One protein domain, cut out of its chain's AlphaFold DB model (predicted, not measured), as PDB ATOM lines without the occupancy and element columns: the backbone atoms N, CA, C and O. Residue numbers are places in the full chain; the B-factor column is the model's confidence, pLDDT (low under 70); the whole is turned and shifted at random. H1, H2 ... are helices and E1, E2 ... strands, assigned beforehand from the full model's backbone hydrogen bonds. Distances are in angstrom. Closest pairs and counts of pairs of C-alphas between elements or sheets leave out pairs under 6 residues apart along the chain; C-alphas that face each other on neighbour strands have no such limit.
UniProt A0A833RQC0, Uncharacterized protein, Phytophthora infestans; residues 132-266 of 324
ATOM      1  N   LEU A 132     281.812 290.744 439.162       93.50
ATOM      2  CA  LEU A 132     281.773 290.641 437.710       93.50
ATOM      3  C   LEU A 132     281.641 289.174 437.317       93.50
ATOM      4  O   LEU A 132     282.432 288.337 437.744       93.50
ATOM      5  N   THR A 133     280.643 288.885 436.493       93.69
ATOM      6  CA  THR A 133     280.374 287.565 435.923       93.69
ATOM      7  C   THR A 133     280.414 287.689 434.404       93.69
ATOM      8  O   THR A 133     279.617 288.427 433.831       93.69
ATOM      9  N   LEU A 134     281.341 286.987 433.756       92.75
ATOM     10  CA  LEU A 134     281.453 286.888 432.300       92.75
ATOM     11  C   LEU A 134     281.180 285.440 431.889       92.75
ATOM     12  O   LEU A 134     281.996 284.556 432.144       92.75
ATOM     13  N   GLN A 135     280.024 285.195 431.279       90.25
ATOM     14  CA  GLN A 135     279.586 283.872 430.847       90.25
ATOM     15  C   GLN A 135     279.723 283.710 429.341       90.25
ATOM     16  O   GLN A 135     279.378 284.615 428.583       90.25
ATOM     17  N   THR A 136     280.157 282.526 428.909       88.25
ATOM     18  CA  THR A 136     280.298 282.198 427.486       88.25
ATOM     19  C   THR A 136     281.237 283.190 426.789       88.25
ATOM     20  O   THR A 136     280.965 283.679 425.697       88.25
ATOM     21  N   LEU A 137     282.340 283.523 427.462       88.81
ATOM     22  CA  LEU A 137     283.320 284.486 426.981       88.81
ATOM     23  C   LEU A 137     284.118 283.893 425.813       88.81
ATOM     24  O   LEU A 137     284.744 282.835 425.938       88.81
ATOM     25  N   VAL A 138     284.127 284.608 424.692       88.44
ATOM     26  CA  VAL A 138     284.978 284.330 423.534       88.44
ATOM     27  C   VAL A 138     286.041 285.417 423.466       88.44
ATOM     28  O   VAL A 138     285.743 286.573 423.188       88.44
ATOM     29  N   VAL A 139     287.288 285.049 423.738       84.75
ATOM     30  CA  VAL A 139     288.436 285.962 423.675       84.75
ATOM     31  C   VAL A 139     289.414 285.494 422.621       84.75
ATOM     32  O   VAL A 139     289.606 284.292 422.416       84.75
ATOM     33  N   GLU A 140     290.036 286.455 421.949       77.06
ATOM     34  CA  GLU A 140     291.100 286.146 421.005       77.06
ATOM     35  C   GLU A 140     292.396 285.752 421.708       77.06
ATOM     36  O   GLU A 140     293.064 284.815 421.267       77.06
ATOM     37  N   ASP A 141     292.699 286.463 422.796       82.12
ATOM     38  CA  ASP A 141     293.848 286.284 423.670       82.12
ATOM     39  C   ASP A 141     293.459 286.622 425.118       82.12
ATOM     40  O   ASP A 141     292.632 287.499 425.381       82.12
ATOM     41  N   ASP A 142     294.088 285.939 426.068       85.38
ATOM     42  CA  ASP A 142     293.847 286.110 427.502       85.38
ATOM     43  C   ASP A 142     294.341 287.471 428.006       85.38
ATOM     44  O   ASP A 142     293.836 287.979 429.010       85.38
ATOM     45  N   SER A 143     295.281 288.094 427.286       88.44
ATOM     46  CA  SER A 143     295.740 289.457 427.563       88.44
ATOM     47  C   SER A 143     294.603 290.481 427.519       88.44
ATOM     48  O   SER A 143     294.598 291.395 428.338       88.44
ATOM     49  N   LEU A 144     293.587 290.281 426.670       90.25
ATOM     50  CA  LEU A 144     292.427 291.173 426.579       90.25
ATOM     51  C   LEU A 144     291.592 291.146 427.865       90.25
ATOM     52  O   LEU A 144     291.075 292.171 428.301       90.25
ATOM     53  N   VAL A 145     291.490 289.981 428.512       91.44
ATOM     54  CA  VAL A 145     290.807 289.848 429.809       91.44
ATOM     55  C   VAL A 145     291.580 290.601 430.886       91.44
ATOM     56  O   VAL A 145     290.986 291.318 431.689       91.44
ATOM     57  N   VAL A 146     292.906 290.461 430.893       92.69
ATOM     58  CA  VAL A 146     293.784 291.184 431.820       92.69
ATOM     59  C   VAL A 146     293.670 292.692 431.601       92.69
ATOM     60  O   VAL A 146     293.536 293.441 432.569       92.69
ATOM     61  N   GLU A 147     293.662 293.145 430.350       92.88
ATOM     62  CA  GLU A 147     293.521 294.555 430.010       92.88
ATOM     63  C   GLU A 147     292.151 295.102 430.423       92.88
ATOM     64  O   GLU A 147     292.093 296.139 431.085       92.88
ATOM     65  N   LEU A 148     291.057 294.383 430.154       92.44
ATOM     66  CA  LEU A 148     289.726 294.744 430.645       92.44
ATOM     67  C   LEU A 148     289.732 294.919 432.166       92.44
ATOM     68  O   LEU A 148     289.311 295.955 432.686       92.44
ATOM     69  N   LEU A 149     290.246 293.923 432.890       92.94
ATOM     70  CA  LEU A 149     290.332 293.973 434.346       92.94
ATOM     71  C   LEU A 149     291.238 295.114 434.818       92.94
ATOM     72  O   LEU A 149     290.957 295.699 435.856       92.94
ATOM     73  N   SER A 150     292.274 295.501 434.070       92.31
ATOM     74  CA  SER A 150     293.114 296.656 434.429       92.31
ATOM     75  C   SER A 150     292.316 297.964 434.495       92.31
ATOM     76  O   SER A 150     292.602 298.818 435.338       92.31
ATOM     77  N   LYS A 151     291.265 298.077 433.671       88.75
ATOM     78  CA  LYS A 151     290.377 299.242 433.599       88.75
ATOM     79  C   LYS A 151     289.304 299.224 434.700       88.75
ATOM     80  O   LYS A 151     288.991 300.272 435.263       88.75
ATOM     81  N   ILE A 152     288.762 298.048 435.052       87.75
ATOM     82  CA  ILE A 152     287.577 297.927 435.941       87.75
ATOM     83  C   ILE A 152     287.793 297.139 437.246       87.75
ATOM     84  O   ILE A 152     286.893 297.065 438.080       87.75
ATOM     85  N   GLY A 153     288.963 296.537 437.444       87.31
ATOM     86  CA  GLY A 153     289.234 295.552 438.499       87.31
ATOM     87  C   GLY A 153     289.454 296.140 439.893       87.31
ATOM     88  O   GLY A 153     289.370 295.426 440.896       87.31
ATOM     89  N   ARG A 154     289.691 297.453 440.005       88.81
ATOM     90  CA  ARG A 154     289.878 298.101 441.309       88.81
ATOM     91  C   ARG A 154     288.584 298.095 442.125       88.81
ATOM     92  O   ARG A 154     287.608 298.760 441.788       88.81
ATOM     93  N   GLY A 155     288.634 297.411 443.265       87.69
ATOM     94  CA  GLY A 155     287.505 297.208 444.178       87.69
ATOM     95  C   GLY A 155     286.570 296.067 443.808       87.69
ATOM     96  O   GLY A 155     285.532 295.909 444.451       87.69
ATOM     97  N   LEU A 156     286.951 295.273 442.807       92.19
ATOM     98  CA  LEU A 156     286.293 294.018 442.515       92.19
ATOM     99  C   LEU A 156     286.590 293.017 443.639       92.19
ATOM    100  O   LEU A 156     287.747 292.776 443.971       92.19
ATOM    101  N   GLN A 157     285.535 292.448 444.214       94.00
ATOM    102  CA  GLN A 157     285.577 291.460 445.296       94.00
ATOM    103  C   GLN A 157     285.271 290.048 444.791       94.00
ATOM    104  O   GLN A 157     285.754 289.076 445.365       94.00
ATOM    105  N   LYS A 158     284.488 289.925 443.714       95.62
ATOM    106  CA  LYS A 158     284.115 288.648 443.106       95.62
ATOM    107  C   LYS A 158     284.314 288.686 441.600       95.62
ATOM    108  O   LYS A 158     283.855 289.614 440.933       95.62
ATOM    109  N   LEU A 159     284.958 287.660 441.066       96.69
ATOM    110  CA  LEU A 159     285.169 287.492 439.639       96.69
ATOM    111  C   LEU A 159     284.806 286.068 439.244       96.69
ATOM    112  O   LEU A 159     285.378 285.110 439.763       96.69
ATOM    113  N   TRP A 160     283.882 285.942 438.301       96.31
ATOM    114  CA  TRP A 160     283.534 284.684 437.665       96.31
ATOM    115  C   TRP A 160     283.700 284.821 436.153       96.31
ATOM    116  O   TRP A 160     283.114 285.715 435.545       96.31
ATOM    117  N   ILE A 161     284.515 283.963 435.546       94.56
ATOM    118  CA  ILE A 161     284.739 283.935 434.098       94.56
ATOM    119  C   ILE A 161     284.567 282.502 433.615       94.56
ATOM    120  O   ILE A 161     285.272 281.611 434.081       94.56
ATOM    121  N   ALA A 162     283.683 282.295 432.645       92.00
ATOM    122  CA  ALA A 162     283.545 281.034 431.934       92.00
ATOM    123  C   ALA A 162     283.774 281.245 430.438       92.00
ATOM    124  O   ALA A 162     282.989 281.930 429.776       92.00
ATOM    125  N   LYS A 163     284.850 280.657 429.905       88.75
ATOM    126  CA  LYS A 163     285.132 280.672 428.463       88.75
ATOM    127  C   LYS A 163     284.345 279.580 427.743       88.75
ATOM    128  O   LYS A 163     284.084 278.518 428.300       88.75
ATOM    129  N   LEU A 164     283.987 279.828 426.486       83.62
ATOM    130  CA  LEU A 164     283.282 278.840 425.665       83.62
ATOM    131  C   LEU A 164     284.202 277.649 425.308       83.62
ATOM    132  O   LEU A 164     285.266 277.843 424.715       83.62
ATOM    133  N   GLU A 165     283.777 276.419 425.636       61.53
ATOM    134  CA  GLU A 165     284.585 275.183 425.549       61.53
ATOM    135  C   GLU A 165     285.158 274.881 424.155       61.53
ATOM    136  O   GLU A 165     286.273 274.376 424.040       61.53
ATOM    137  N   ASN A 166     284.428 275.234 423.095       56.34
ATOM    138  CA  ASN A 166     284.747 274.862 421.714       56.34
ATOM    139  C   ASN A 166     285.570 275.907 420.951       56.34
ATOM    140  O   ASN A 166     285.590 275.887 419.719       56.34
ATOM    141  N   SER A 167     286.242 276.841 421.634       53.28
ATOM    142  CA  SER A 167     287.126 277.752 420.913       53.28
ATOM    143  C   SER A 167     288.333 276.950 420.376       53.28
ATOM    144  O   SER A 167     289.081 276.351 421.156       53.28
ATOM    145  N   PRO A 168     288.590 276.928 419.050       47.59
ATOM    146  CA  PRO A 168     289.738 276.222 418.460       47.59
ATOM    147  C   PRO A 168     291.098 276.799 418.908       47.59
ATOM    148  O   PRO A 168     292.148 276.373 418.436       47.59
ATOM    149  N   ARG A 169     291.079 277.786 419.815       51.72
ATOM    150  CA  ARG A 169     292.214 278.552 420.320       51.72
ATOM    151  C   ARG A 169     292.698 278.099 421.710       51.72
ATOM    152  O   ARG A 169     293.732 278.603 422.136       51.72
ATOM    153  N   ARG A 170     292.059 277.108 422.370       51.75
ATOM    154  CA  ARG A 170     292.522 276.532 423.665       51.75
ATOM    155  C   ARG A 170     294.006 276.109 423.667       51.75
ATOM    156  O   ARG A 170     294.617 276.053 424.722       51.75
ATOM    157  N   GLN A 171     294.604 275.815 422.510       50.78
ATOM    158  CA  GLN A 171     295.986 275.313 422.428       50.78
ATOM    159  C   GLN A 171     297.079 276.396 422.498       50.78
ATOM    160  O   GLN A 171     298.235 276.046 422.719       50.78
ATOM    161  N   ASN A 172     296.743 277.685 422.345       49.81
ATOM    162  CA  ASN A 172     297.731 278.777 422.288       49.81
ATOM    163  C   ASN A 172     297.577 279.840 423.387       49.81
ATOM    164  O   ASN A 172     298.329 280.816 423.400       49.81
ATOM    165  N   THR A 173     296.629 279.684 424.309       62.03
ATOM    166  CA  THR A 173     296.438 280.649 425.396       62.03
ATOM    167  C   THR A 173     297.521 280.467 426.452       62.03
ATOM    168  O   THR A 173     297.705 279.373 426.981       62.03
ATOM    169  N   LYS A 174     298.244 281.547 426.775       72.44
ATOM    170  CA  LYS A 174     299.284 281.531 427.816       72.44
ATOM    171  C   LYS A 174     298.718 281.241 429.208       72.44
ATOM    172  O   LYS A 174     299.485 280.790 430.045       72.44
ATOM    173  N   GLY A 175     297.410 281.418 429.417       83.50
ATOM    174  CA  GLY A 175     296.739 281.326 430.710       83.50
ATOM    175  C   GLY A 175     296.694 282.679 431.419       83.50
ATOM    176  O   GLY A 175     297.413 283.615 431.061       83.50
ATOM    177  N   LEU A 176     295.837 282.785 432.432       89.75
ATOM    178  CA  LEU A 176     295.707 283.970 433.274       89.75
ATOM    179  C   LEU A 176     296.720 283.930 434.420       89.75
ATOM    180  O   LEU A 176     296.769 282.980 435.201       89.75
ATOM    181  N   ASP A 177     297.506 284.992 434.546       91.44
ATOM    182  CA  ASP A 177     298.519 285.102 435.590       91.44
ATOM    183  C   ASP A 177     297.930 285.629 436.902       91.44
ATOM    184  O   ASP A 177     297.511 286.785 436.993       91.44
ATOM    185  N   LEU A 178     297.935 284.795 437.945       92.19
ATOM    186  CA  LEU A 178     297.429 285.165 439.266       92.19
ATOM    187  C   LEU A 178     298.219 286.322 439.894       92.19
ATOM    188  O   LEU A 178     297.643 287.121 440.626       92.19
ATOM    189  N   SER A 179     299.515 286.449 439.596       92.50
ATOM    190  CA  SER A 179     300.357 287.535 440.117       92.50
ATOM    191  C   SER A 179     299.990 288.895 439.511       92.50
ATOM    192  O   SER A 179     300.022 289.918 440.202       92.50
ATOM    193  N   VAL A 180     299.563 288.894 438.244       94.19
ATOM    194  CA  VAL A 180     299.048 290.070 437.531       94.19
ATOM    195  C   VAL A 180     297.624 290.382 437.988       94.19
ATOM    196  O   VAL A 180     297.317 291.533 438.305       94.19
ATOM    197  N   LEU A 181     296.766 289.364 438.115       94.38
ATOM    198  CA  LEU A 181     295.408 289.530 438.639       94.38
ATOM    199  C   LEU A 181     295.406 290.078 440.068       94.38
ATOM    200  O   LEU A 181     294.589 290.941 440.374       94.38
ATOM    201  N   ALA A 182     296.337 289.650 440.921       94.56
ATOM    202  CA  ALA A 182     296.475 290.182 442.272       94.56
ATOM    203  C   ALA A 182     296.840 291.676 442.287       94.56
ATOM    204  O   ALA A 182     296.376 292.419 443.151       94.56
ATOM    205  N   ALA A 183     297.645 292.137 441.324       94.94
ATOM    206  CA  ALA A 183     298.008 293.547 441.199       94.94
ATOM    207  C   ALA A 183     296.846 294.408 440.667       94.94
ATOM    208  O   ALA A 183     296.660 295.545 441.106       94.94
ATOM    209  N   ILE A 184     296.062 293.864 439.735       94.50
ATOM    210  CA  ILE A 184     294.938 294.550 439.085       94.50
ATOM    211  C   ILE A 184     293.681 294.565 439.971       94.50
ATOM    212  O   ILE A 184     293.023 295.600 440.110       94.50
ATOM    213  N   CYS A 185     293.381 293.433 440.608       94.94
ATOM    214  CA  CYS A 185     292.226 293.194 441.470       94.94
ATOM    215  C   CYS A 185     292.679 292.897 442.917       94.94
ATOM    216  O   CYS A 185     292.486 291.780 443.412       94.94
ATOM    217  N   PRO A 186     293.269 293.871 443.637       94.56
ATOM    218  CA  PRO A 186     293.855 293.633 444.959       94.56
ATOM    219  C   PRO A 186     292.820 293.364 446.060       94.56
ATOM    220  O   PRO A 186     293.174 292.856 447.115       94.56
ATOM    221  N   GLU A 187     291.548 293.710 445.836       94.50
ATOM    222  CA  GLU A 187     290.444 293.511 446.789       94.50
ATOM    223  C   GLU A 187     289.655 292.211 446.514       94.50
ATOM    224  O   GLU A 187     288.625 291.979 447.147       94.50
ATOM    225  N   LEU A 188     290.121 291.367 445.580       95.38
ATOM    226  CA  LEU A 188     289.404 290.163 445.162       95.38
ATOM    227  C   LEU A 188     289.394 289.102 446.270       95.38
ATOM    228  O   LEU A 188     290.440 288.643 446.722       95.38
ATOM    229  N   GLU A 189     288.197 288.685 446.673       95.62
ATOM    230  CA  GLU A 189     287.968 287.663 447.696       95.62
ATOM    231  C   GLU A 189     287.509 286.328 447.093       95.62
ATOM    232  O   GLU A 189     287.798 285.267 447.651       95.62
ATOM    233  N   GLU A 190     286.794 286.361 445.967       96.81
ATOM    234  CA  GLU A 190     286.276 285.173 445.287       96.81
ATOM    235  C   GLU A 190     286.680 285.188 443.808       96.81
ATOM    236  O   GLU A 190     286.339 286.112 443.067       96.81
ATOM    237  N   LEU A 191     287.390 284.145 443.380       96.38
ATOM    238  CA  LEU A 191     287.788 283.926 441.994       96.38
ATOM    239  C   LEU A 191     287.227 282.593 441.509       96.38
ATOM    240  O   LEU A 191     287.457 281.561 442.131       96.38
ATOM    241  N   SER A 192     286.538 282.594 440.378       96.00
ATOM    242  CA  SER A 192     286.086 281.374 439.722       96.00
ATOM    243  C   SER A 192     286.342 281.467 438.230       96.00
ATOM    244  O   SER A 192     285.841 282.362 437.555       96.00
ATOM    245  N   LEU A 193     287.118 280.530 437.714       93.88
ATOM    246  CA  LEU A 193     287.513 280.456 436.323       93.88
ATOM    247  C   LEU A 193     287.096 279.092 435.781       93.88
ATOM    248  O   LEU A 193     287.420 278.069 436.377       93.88
ATOM    249  N   VAL A 194     286.371 279.079 434.669       91.56
ATOM    250  CA  VAL A 194     285.952 277.867 433.958       91.56
ATOM    251  C   VAL A 194     286.544 277.912 432.560       91.56
ATOM    252  O   VAL A 194     286.429 278.937 431.878       91.56
ATOM    253  N   ALA A 195     287.177 276.815 432.143       88.19
ATOM    254  CA  ALA A 195     287.861 276.702 430.857       88.19
ATOM    255  C   ALA A 195     288.997 277.731 430.671       88.19
ATOM    256  O   ALA A 195     289.264 278.187 429.555       88.19
ATOM    257  N   CYS A 196     289.667 278.107 431.763       86.38
ATOM    258  CA  CYS A 196     290.828 278.996 431.759       86.38
ATOM    259  C   CYS A 196     292.006 278.307 432.443       86.38
ATOM    260  O   CYS A 196     291.884 277.863 433.584       86.38
ATOM    261  N   ASP A 197     293.160 278.301 431.785       86.31
ATOM    262  CA  ASP A 197     294.406 277.956 432.456       86.31
ATOM    263  C   ASP A 197     294.891 279.114 433.313       86.31
ATOM    264  O   ASP A 197     294.665 280.284 432.987       86.31
ATOM    265  N   VAL A 198     295.565 278.778 434.407       87.75
ATOM    266  CA  VAL A 198     296.190 279.762 435.286       87.75
ATOM    267  C   VAL A 198     297.684 279.527 435.364       87.75
ATOM    268  O   VAL A 198     298.172 278.416 435.167       87.75
ATOM    269  N   LEU A 199     298.421 280.584 435.672       88.94
ATOM    270  CA  LEU A 199     299.843 280.513 435.965       88.94
ATOM    271  C   LEU A 199     300.221 281.502 437.063       88.94
ATOM    272  O   LEU A 199     299.474 282.424 437.384       88.94
ATOM    273  N   VAL A 200     301.402 281.296 437.629       88.56
ATOM    274  CA  VAL A 200     302.039 282.227 438.557       88.56
ATOM    275  C   VAL A 200     303.423 282.512 437.989       88.56
ATOM    276  O   VAL A 200     304.295 281.648 438.063       88.56
ATOM    277  N   SER A 201     303.617 283.673 437.355       86.25
ATOM    278  CA  SER A 201     304.938 284.030 436.813       86.25
ATOM    279  C   SER A 201     305.883 284.530 437.904       86.25
ATOM    280  O   SER A 201     307.064 284.188 437.901       86.25
ATOM    281  N   GLU A 202     305.356 285.299 438.860       86.62
ATOM    282  CA  GLU A 202     306.129 285.941 439.917       86.62
ATOM    283  C   GLU A 202     305.440 285.843 441.284       86.62
ATOM    284  O   GLU A 202     304.250 286.115 441.447       86.62
ATOM    285  N   TYR A 203     306.228 285.554 442.318       87.00
ATOM    286  CA  TYR A 203     305.802 285.571 443.722       87.00
ATOM    287  C   TYR A 203     305.909 286.978 444.332       87.00
ATOM    288  O   TYR A 203     306.620 287.209 445.319       87.00
ATOM    289  N   ASN A 204     305.238 287.932 443.689       90.25
ATOM    290  CA  ASN A 204     305.319 289.354 444.008       90.25
ATOM    291  C   ASN A 204     304.536 289.742 445.283       90.25
ATOM    292  O   ASN A 204     303.753 288.971 445.843       90.25
ATOM    293  N   GLU A 205     304.742 290.977 445.747       93.12
ATOM    294  CA  GLU A 205     304.073 291.526 446.936       93.12
ATOM    295  C   GLU A 205     302.543 291.591 446.799       93.12
ATOM    296  O   GLU A 205     301.832 291.463 447.798       93.12
ATOM    297  N   SER A 206     302.031 291.776 445.579       94.06
ATOM    298  CA  SER A 206     300.589 291.806 445.311       94.06
ATOM    299  C   SER A 206     299.960 290.441 445.568       94.06
ATOM    300  O   SER A 206     298.965 290.357 446.280       94.06
ATOM    301  N   LEU A 207     300.584 289.369 445.069       93.75
ATOM    302  CA  LEU A 207     300.153 287.992 445.295       93.75
ATOM    303  C   LEU A 207     300.253 287.607 446.776       93.75
ATOM    304  O   LEU A 207     299.329 287.001 447.317       93.75
ATOM    305  N   ARG A 208     301.330 288.019 447.466       94.12
ATOM    306  CA  ARG A 208     301.499 287.802 448.917       94.12
ATOM    307  C   ARG A 208     300.386 288.440 449.740       94.12
ATOM    308  O   ARG A 208     299.936 287.849 450.716       94.12
ATOM    309  N   ARG A 209     299.917 289.630 449.354       94.56
ATOM    310  CA  ARG A 209     298.841 290.356 450.051       94.56
ATOM    311  C   ARG A 209     297.448 290.099 449.477       94.56
ATOM    312  O   ARG A 209     296.508 290.794 449.861       94.56
ATOM    313  N   TRP A 210     297.290 289.135 448.576       94.94
ATOM    314  CA  TRP A 210     296.017 288.939 447.896       94.94
ATOM    315  C   TRP A 210     294.981 288.286 448.832       94.94
ATOM    316  O   TRP A 210     295.237 287.199 449.354       94.94
ATOM    317  N   PRO A 211     293.812 288.910 449.086       94.06
ATOM    318  CA  PRO A 211     292.893 288.492 450.143       94.06
ATOM    319  C   PRO A 211     291.907 287.396 449.702       94.06
ATOM    320  O   PRO A 211     290.820 287.285 450.273       94.06
ATOM    321  N   VAL A 212     292.265 286.580 448.706       94.44
ATOM    322  CA  VAL A 212     291.376 285.555 448.143       94.44
ATOM    323  C   VAL A 212     291.021 284.508 449.200       94.44
ATOM    324  O   VAL A 212     291.885 283.879 449.810       94.44
ATOM    325  N   LYS A 213     289.716 284.310 449.396       94.56
ATOM    326  CA  LYS A 213     289.117 283.356 450.338       94.56
ATOM    327  C   LYS A 213     288.571 282.118 449.641       94.56
ATOM    328  O   LYS A 213     288.516 281.053 450.263       94.56
ATOM    329  N   LYS A 214     288.144 282.262 448.383       95.75
ATOM    330  CA  LYS A 214     287.593 281.182 447.559       95.75
ATOM    331  C   LYS A 214     288.175 281.228 446.156       95.75
ATOM    332  O   LYS A 214     288.165 282.281 445.520       95.75
ATOM    333  N   MET A 215     288.637 280.081 445.677       95.69
ATOM    334  CA  MET A 215     289.172 279.918 444.334       95.69
ATOM    335  C   MET A 215     288.594 278.658 443.684       95.69
ATOM    336  O   MET A 215     288.692 277.568 444.243       95.69
ATOM    337  N   GLY A 216     287.980 278.812 442.515       94.44
ATOM    338  CA  GLY A 216     287.488 277.721 441.679       94.44
ATOM    339  C   GLY A 216     288.177 277.747 440.320       94.44
ATOM    340  O   GLY A 216     288.109 278.755 439.629       94.44
ATOM    341  N   LEU A 217     288.836 276.658 439.942       93.00
ATOM    342  CA  LEU A 217     289.542 276.494 438.674       93.00
ATOM    343  C   LEU A 217     288.988 275.249 437.987       93.00
ATOM    344  O   LEU A 217     289.435 274.136 438.249       93.00
ATOM    345  N   CYS A 218     287.958 275.430 437.172       90.56
ATOM    346  CA  CYS A 218     287.257 274.328 436.530       90.56
ATOM    347  C   CYS A 218     287.725 274.151 435.088       90.56
ATOM    348  O   CYS A 218     287.942 275.134 434.377       90.56
ATOM    349  N   GLU A 219     287.829 272.898 434.652       87.38
ATOM    350  CA  GLU A 219     288.293 272.524 433.311       87.38
ATOM    351  C   GLU A 219     289.658 273.121 432.941       87.38
ATOM    352  O   GLU A 219     289.892 273.536 431.801       87.38
ATOM    353  N   THR A 220     290.566 273.189 433.908       85.19
ATOM    354  CA  THR A 220     291.919 273.680 433.664       85.19
ATOM    355  C   THR A 220     292.837 272.534 433.248       85.19
ATOM    356  O   THR A 220     292.734 271.415 433.748       85.19
ATOM    357  N   SER A 221     293.738 272.799 432.306       78.94
ATOM    358  CA  SER A 221     294.806 271.876 431.921       78.94
ATOM    359  C   SER A 221     296.071 272.078 432.760       78.94
ATOM    360  O   SER A 221     296.905 271.175 432.850       78.94
ATOM    361  N   ARG A 222     296.226 273.258 433.382       72.81
ATOM    362  CA  ARG A 222     297.398 273.653 434.176       72.81
ATOM    363  C   ARG A 222     297.003 274.559 435.339       72.81
ATOM    364  O   ARG A 222     296.435 275.627 435.128       72.81
ATOM    365  N   PHE A 223     297.424 274.198 436.550       71.25
ATOM    366  CA  PHE A 223     297.288 275.056 437.735       71.25
ATOM    367  C   PHE A 223     298.599 275.172 438.542       71.25
ATOM    368  O   PHE A 223     298.647 274.857 439.726       71.25
ATOM    369  N   PRO A 224     299.714 275.624 437.956       62.75
ATOM    370  CA  PRO A 224     301.006 275.515 438.614       62.75
ATOM    371  C   PRO A 224     301.043 276.190 439.997       62.75
ATOM    372  O   PRO A 224     300.578 277.313 440.183       62.75
ATOM    373  N   LEU A 225     301.645 275.465 440.945       72.31
ATOM    374  CA  LEU A 225     302.228 275.925 442.211       72.31
ATOM    375  C   LEU A 225     301.334 276.740 443.160       72.31
ATOM    376  O   LEU A 225     301.846 277.346 444.099       72.31
ATOM    377  N   ILE A 226     300.004 276.665 443.032       85.44
ATOM    378  CA  ILE A 226     299.097 277.137 444.098       85.44
ATOM    379  C   ILE A 226     299.464 276.469 445.433       85.44
ATOM    380  O   ILE A 226     299.452 277.125 446.470       85.44
ATOM    381  N   ALA A 227     299.897 275.203 445.403       86.50
ATOM    382  CA  ALA A 227     300.431 274.494 446.565       86.50
ATOM    383  C   ALA A 227     301.590 275.244 447.257       86.50
ATOM    384  O   ALA A 227     301.649 275.269 448.483       86.50
ATOM    385  N   GLN A 228     302.472 275.921 446.509       87.88
ATOM    386  CA  GLN A 228     303.551 276.728 447.096       87.88
ATOM    387  C   GLN A 228     302.996 277.961 447.813       87.88
ATOM    388  O   GLN A 228     303.402 278.233 448.940       87.88
ATOM    389  N   CYS A 229     302.016 278.653 447.220       89.69
ATOM    390  CA  CYS A 229     301.318 279.765 447.876       89.69
ATOM    391  C   CYS A 229     300.572 279.334 449.149       89.69
ATOM    392  O   CYS A 229     300.323 280.170 450.010       89.69
ATOM    393  N   LEU A 230     300.171 278.062 449.251       91.12
ATOM    394  CA  LEU A 230     299.516 277.502 450.438       91.12
ATOM    395  C   LEU A 230     300.503 276.993 451.490       91.12
ATOM    396  O   LEU A 230     300.156 276.958 452.665       91.12
ATOM    397  N   SER A 231     301.709 276.607 451.074       90.25
ATOM    398  CA  SER A 231     302.772 276.126 451.963       90.25
ATOM    399  C   SER A 231     303.580 277.256 452.610       90.25
ATOM    400  O   SER A 231     304.230 277.030 453.628       90.25
ATOM    401  N   ASP A 232     303.583 278.453 452.019       90.50
ATOM    402  CA  ASP A 232     304.309 279.616 452.530       90.50
ATOM    403  C   ASP A 232     303.359 280.582 453.264       90.50
ATOM    404  O   ASP A 232     302.596 281.332 452.651       90.50
ATOM    405  N   ASP A 233     303.455 280.605 454.596       87.81
ATOM    406  CA  ASP A 233     302.653 281.454 455.493       87.81
ATOM    407  C   ASP A 233     302.841 282.966 455.272       87.81
ATOM    408  O   ASP A 233     302.081 283.780 455.804       87.81
ATOM    409  N   THR A 234     303.843 283.381 454.491       89.69
ATOM    410  CA  THR A 234     303.997 284.789 454.103       89.69
ATOM    411  C   THR A 234     302.961 285.232 453.067       89.69
ATOM    412  O   THR A 234     302.774 286.436 452.869       89.69
ATOM    413  N   PHE A 235     302.267 284.289 452.420       92.19
ATOM    414  CA  PHE A 235     301.126 284.571 451.559       92.19
ATOM    415  C   PHE A 235     299.841 284.597 452.380       92.19
ATOM    416  O   PHE A 235     299.503 283.652 453.091       92.19
ATOM    417  N   LEU A 236     299.030 285.639 452.194       91.88
ATOM    418  CA  LEU A 236     297.682 285.677 452.758       91.88
ATOM    419  C   LEU A 236     296.821 284.519 452.254       91.88
ATOM    420  O   LEU A 236     295.928 284.086 452.969       91.88
ATOM    421  N   MET A 237     297.102 283.959 451.077       91.44
ATOM    422  CA  MET A 237     296.402 282.773 450.577       91.44
ATOM    423  C   MET A 237     296.565 281.561 451.518       91.44
ATOM    424  O   MET A 237     295.588 280.853 451.768       91.44
ATOM    425  N   ALA A 238     297.744 281.374 452.126       91.19
ATOM    426  CA  ALA A 238     298.000 280.312 453.105       91.19
ATOM    427  C   ALA A 238     297.183 280.466 454.399       91.19
ATOM    428  O   ALA A 238     296.922 279.486 455.090       91.19
ATOM    429  N   THR A 239     296.703 281.667 454.723       90.12
ATOM    430  CA  THR A 239     295.908 281.913 455.942       90.12
ATOM    431  C   THR A 239     294.429 282.183 455.660       90.12
ATOM    432  O   THR A 239     293.584 281.879 456.501       90.12
ATOM    433  N   ASN A 240     294.097 282.683 454.467       91.00
ATOM    434  CA  ASN A 240     292.759 283.143 454.103       91.00
ATOM    435  C   ASN A 240     292.020 282.218 453.134       91.00
ATOM    436  O   ASN A 240     290.788 282.232 453.144       91.00
ATOM    437  N   LEU A 241     292.713 281.425 452.302       93.56
ATOM    438  CA  LEU A 241     292.047 280.588 451.303       93.56
ATOM    439  C   LEU A 241     291.334 279.418 451.985       93.56
ATOM    440  O   LEU A 241     291.941 278.406 452.337       93.56
ATOM    441  N   THR A 242     290.028 279.581 452.170       93.69
ATOM    442  CA  THR A 242     289.142 278.615 452.829       93.69
ATOM    443  C   THR A 242     288.623 277.542 451.883       93.69
ATOM    444  O   THR A 242     288.341 276.431 452.326       93.69
ATOM    445  N   GLN A 243     288.468 277.862 450.597       94.88
ATOM    446  CA  GLN A 243     287.909 276.957 449.597       94.88
ATOM    447  C   GLN A 243     288.754 277.006 448.329       94.88
ATOM    448  O   GLN A 243     288.919 278.071 447.735       94.88
ATOM    449  N   LEU A 244     289.250 275.844 447.922       94.88
ATOM    450  CA  LEU A 244     289.928 275.631 446.653       94.88
ATOM    451  C   LEU A 244     289.257 274.455 445.944       94.88
ATOM    452  O   LEU A 244     289.215 273.351 446.482       94.88
ATOM    453  N   CYS A 245     288.726 274.695 444.753       94.12
ATOM    454  CA  CYS A 245     288.202 273.657 443.875       94.12
ATOM    455  C   CYS A 245     288.985 273.692 442.566       94.12
ATOM    456  O   CYS A 245     289.084 274.753 441.954       94.12
ATOM    457  N   VAL A 246     289.543 272.559 442.153       92.00
ATOM    458  CA  VAL A 246     290.301 272.424 440.909       92.00
ATOM    459  C   VAL A 246     289.800 271.193 440.168       92.00
ATOM    460  O   VAL A 246     289.835 270.105 440.737       92.00
ATOM    461  N   THR A 247     289.344 271.344 438.926       90.00
ATOM    462  CA  THR A 247     288.918 270.213 438.089       90.00
ATOM    463  C   THR A 247     289.639 270.214 436.749       90.00
ATOM    464  O   THR A 247     289.854 271.275 436.151       90.00
ATOM    465  N   SER A 248     290.048 269.032 436.289       86.62
ATOM    466  CA  SER A 248     290.781 268.903 435.030       86.62
ATOM    467  C   SER A 248     289.894 269.131 433.811       86.62
ATOM    468  O   SER A 248     288.675 268.936 433.832       86.62
ATOM    469  N   SER A 249     290.506 269.574 432.714       83.62
ATOM    470  CA  SER A 249     289.814 269.626 431.428       83.62
ATOM    471  C   SER A 249     289.524 268.212 430.914       83.62
ATOM    472  O   SER A 249     290.322 267.293 431.102       83.62
ATOM    473  N   VAL A 250     288.436 268.042 430.160       75.00
ATOM    474  CA  VAL A 250     288.116 266.761 429.509       75.00
ATOM    475  C   VAL A 250     289.312 266.268 428.681       75.00
ATOM    476  O   VAL A 250     289.838 266.992 427.836       75.00
ATOM    477  N   GLY A 251     289.758 265.036 428.943       71.06
ATOM    478  CA  GLY A 251     290.897 264.416 428.255       71.06
ATOM    479  C   GLY A 251     292.281 264.788 428.798       71.06
ATOM    480  O   GLY A 251     293.273 264.277 428.280       71.06
ATOM    481  N   SER A 252     292.368 265.624 429.838       75.56
ATOM    482  CA  SER A 252     293.590 265.830 430.614       75.56
ATOM    483  C   SER A 252     293.406 265.304 432.038       75.56
ATOM    484  O   SER A 252     292.301 265.281 432.580       75.56
ATOM    485  N   SER A 253     294.495 264.840 432.641       79.25
ATOM    486  CA  SER A 253     294.526 264.458 434.047       79.25
ATOM    487  C   SER A 253     295.720 265.126 434.693       79.25
ATOM    488  O   SER A 253     296.816 265.133 434.127       79.25
ATOM    489  N   PHE A 254     295.518 265.641 435.894       82.62
ATOM    490  CA  PHE A 254     296.610 266.132 436.716       82.62
ATOM    491  C   PHE A 254     297.517 264.987 437.141       82.62
ATOM    492  O   PHE A 254     297.082 263.835 437.243       82.62
ATOM    493  N   SER A 255     298.789 265.288 437.393       85.19
ATOM    494  CA  SER A 255     299.671 264.262 437.931       85.19
ATOM    495  C   SER A 255     299.244 263.884 439.353       85.19
ATOM    496  O   SER A 255     298.705 264.689 440.121       85.19
ATOM    497  N   GLU A 256     299.511 262.638 439.742       85.00
ATOM    498  CA  GLU A 256     299.217 262.176 441.102       85.00
ATOM    499  C   GLU A 256     299.974 263.000 442.159       85.00
ATOM    500  O   GLU A 256     299.472 263.227 443.257       85.00
ATOM    501  N   ASN A 257     301.165 263.500 441.821       84.94
ATOM    502  CA  ASN A 257     301.950 264.338 442.723       84.94
ATOM    503  C   ASN A 257     301.292 265.710 442.934       84.94
ATOM    504  O   ASN A 257     301.102 266.102 444.080       84.94
ATOM    505  N   GLU A 258     300.866 266.394 441.869       83.19
ATOM    506  CA  GLU A 258     300.199 267.705 441.970       83.19
ATOM    507  C   GLU A 258     298.882 267.616 442.754       83.19
ATOM    508  O   GLU A 258     298.605 268.431 443.637       83.19
ATOM    509  N   THR A 259     298.077 266.587 442.469       85.75
ATOM    510  CA  THR A 259     296.815 266.355 443.191       85.75
ATOM    511  C   THR A 259     297.065 266.052 444.667       85.75
ATOM    512  O   THR A 259     296.331 266.538 445.529       85.75
ATOM    513  N   ARG A 260     298.114 265.284 444.986       87.12
ATOM    514  CA  ARG A 260     298.506 264.969 446.364       87.12
ATOM    515  C   ARG A 260     299.002 266.203 447.115       87.12
ATOM    516  O   ARG A 260     298.597 266.387 448.259       87.12
ATOM    517  N   GLU A 261     299.830 267.036 446.489       88.81
ATOM    518  CA  GLU A 261     300.341 268.283 447.077       88.81
ATOM    519  C   GLU A 261     299.208 269.247 447.435       88.81
ATOM    520  O   GLU A 261     299.165 269.759 448.549       88.81
ATOM    521  N   LEU A 262     298.226 269.444 446.551       88.75
ATOM    522  CA  LEU A 262     297.065 270.272 446.884       88.75
ATOM    523  C   LEU A 262     296.191 269.647 447.974       88.75
ATOM    524  O   LEU A 262     295.783 270.330 448.916       88.75
ATOM    525  N   ARG A 263     295.896 268.345 447.866       90.12
ATOM    526  CA  ARG A 263     295.050 267.641 448.844       90.12
ATOM    527  C   ARG A 263     295.689 267.565 450.230       90.12
ATOM    528  O   ARG A 263     294.946 267.420 451.197       90.12
ATOM    529  N   PHE A 264     297.012 267.696 450.345       90.81
ATOM    530  CA  PHE A 264     297.706 267.783 451.634       90.81
ATOM    531  C   PHE A 264     297.152 268.915 452.510       90.81
ATOM    532  O   PHE A 264     296.967 268.727 453.708       90.81
ATOM    533  N   HIS A 265     296.780 270.040 451.896       91.38
ATOM    534  CA  HIS A 265     296.231 271.199 452.598       91.38
ATOM    535  C   HIS A 265     294.741 271.073 452.960       91.38
ATOM    536  O   HIS A 265     294.160 271.986 453.559       91.38
ATOM    537  N   ASN A 266     294.083 269.974 452.580       92.56
ATOM    538  CA  ASN A 266     292.672 269.762 452.875       92.56
ATOM    539  C   ASN A 266     292.454 269.491 454.371       92.56
ATOM    540  O   ASN A 266     293.059 268.600 454.960       92.56
TER     541      ASN A 266
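Overview. This is residues 132 to 266 of the 324 residues of an uncharacterized protein of Phytophthora infestans (UniProt A0A833RQC0). The chain winds in stacked right-handed turns, a short solenoid in which the five strands E1 to E5 lie side by side as one wall, and the helices H1, H2, H3, H4 and H5 with H6 make a looser row along one face of it, while the other face is bare. Each turn runs along a strand, crosses over through a loop and one or two helices, and returns to the next strand, with H6 following the last strand E5. The printed part has 135 residues with six named helices and five named strands, in the order E1 H1 E2 H2 E3 H3 E4 H4 H5 E5 H6; the sheet runs E1 E2 E3 E4 E5, all parallel, and the class is mixed, helices and strands. The whole is compact, with a radius of gyration of the C-alphas of 14.1 A, and the C-alphas span 39 by 36 by 22 A.

Along the chain. E1, residues 132 to 139, begins with C-alpha 132 at (281.773, 290.641, 437.710), is 16.2 A long and bends by 88 degrees at residue 136. H1, residues 142 to 152, is the longest helix at 15.8 A. E2 is residues 158 to 163, 16.7 A, and H2 is residues 178 to 184, 9.7 A. E3 is residues 190 to 194, 13.5 A; H3, residues 205 to 208, is 4.9 A. E4, residues 214 to 220, begins with C-alpha 214 at (287.593, 281.182, 447.559) and is 16.4 A long. H4 is residues 226 to 231, 8.7 A, and H5 is residues 236 to 240, 5.7 A. E5, residues 243 to 248, is 16.9 A, and H6, residues 256 to 264, is 12.0 A and ends with C-alpha 264 at (297.706, 267.783, 451.634).

Arrangement. The sheet is twisted, with C-alphas up to 5.7 A off its best plane; E1 and E5 are its edge strands. E1 and E2 are parallel at 23 degrees, with N 134 and O 160 at 2.8 A. E2 and E3 are parallel at 3 degrees, with N 192 and O 159 at 2.8 A. E3 and E4 are parallel at 8 degrees, with N 193 and O 216 at 2.8 A. E4 and E5 are parallel at 1 degrees, with N 217 and O 245 at 2.8 A; these four N and O pairs are within hydrogen-bond range. Four strand-helix-strand units, two parallel neighbour strands with one or more helices between, follow each other: E1, H1, E2; E2, H2, E3; E3, H3, E4; and E4, H4 H5, E5, each with a right-handed crossover. H1 only grazes the sheet, with its residues 145 to 152. H1 touches H2 at a shallow tilt of 31 degrees, the same way, closest at the C-alphas of Ser 150 and Ile 184, 5.4 A. H2 touches H3, closest at the C-alphas of Ala 183 and Ser 206, 5.2 A. H3 and H5 are close but not clearly touching, their closest C-alphas being those of Arg 208 and Leu 236, 5.8 A. H4 and H5 touch only at the corner by their link, closest at the C-alphas of Leu 230 and Ala 238, 4.2 A. H4 and H6 only just touch, with 3 pairs of C-alphas within 8 A, the closest being those of Ala 227 and Leu 262, 5.4 A. H6 only grazes the sheet, with its residues 259 to 263. Every O i to N i+4 pair is within hydrogen-bond range in H1, H2, H4, H5 and H6, and H3 is too short for such a pair.

Size, cuts and confidence. The two C-alphas farthest apart are those of Pro 168 and Asp 233, 39.6 A. The printed part has no cut. The link from E2 to H2 is long, with 14 residues, and its residues 176 to 177 pair with residues 198 to 199, parallel. The mean pLDDT of the printed part is 86.9; residues 165 to 173 and residue 224 are under 70.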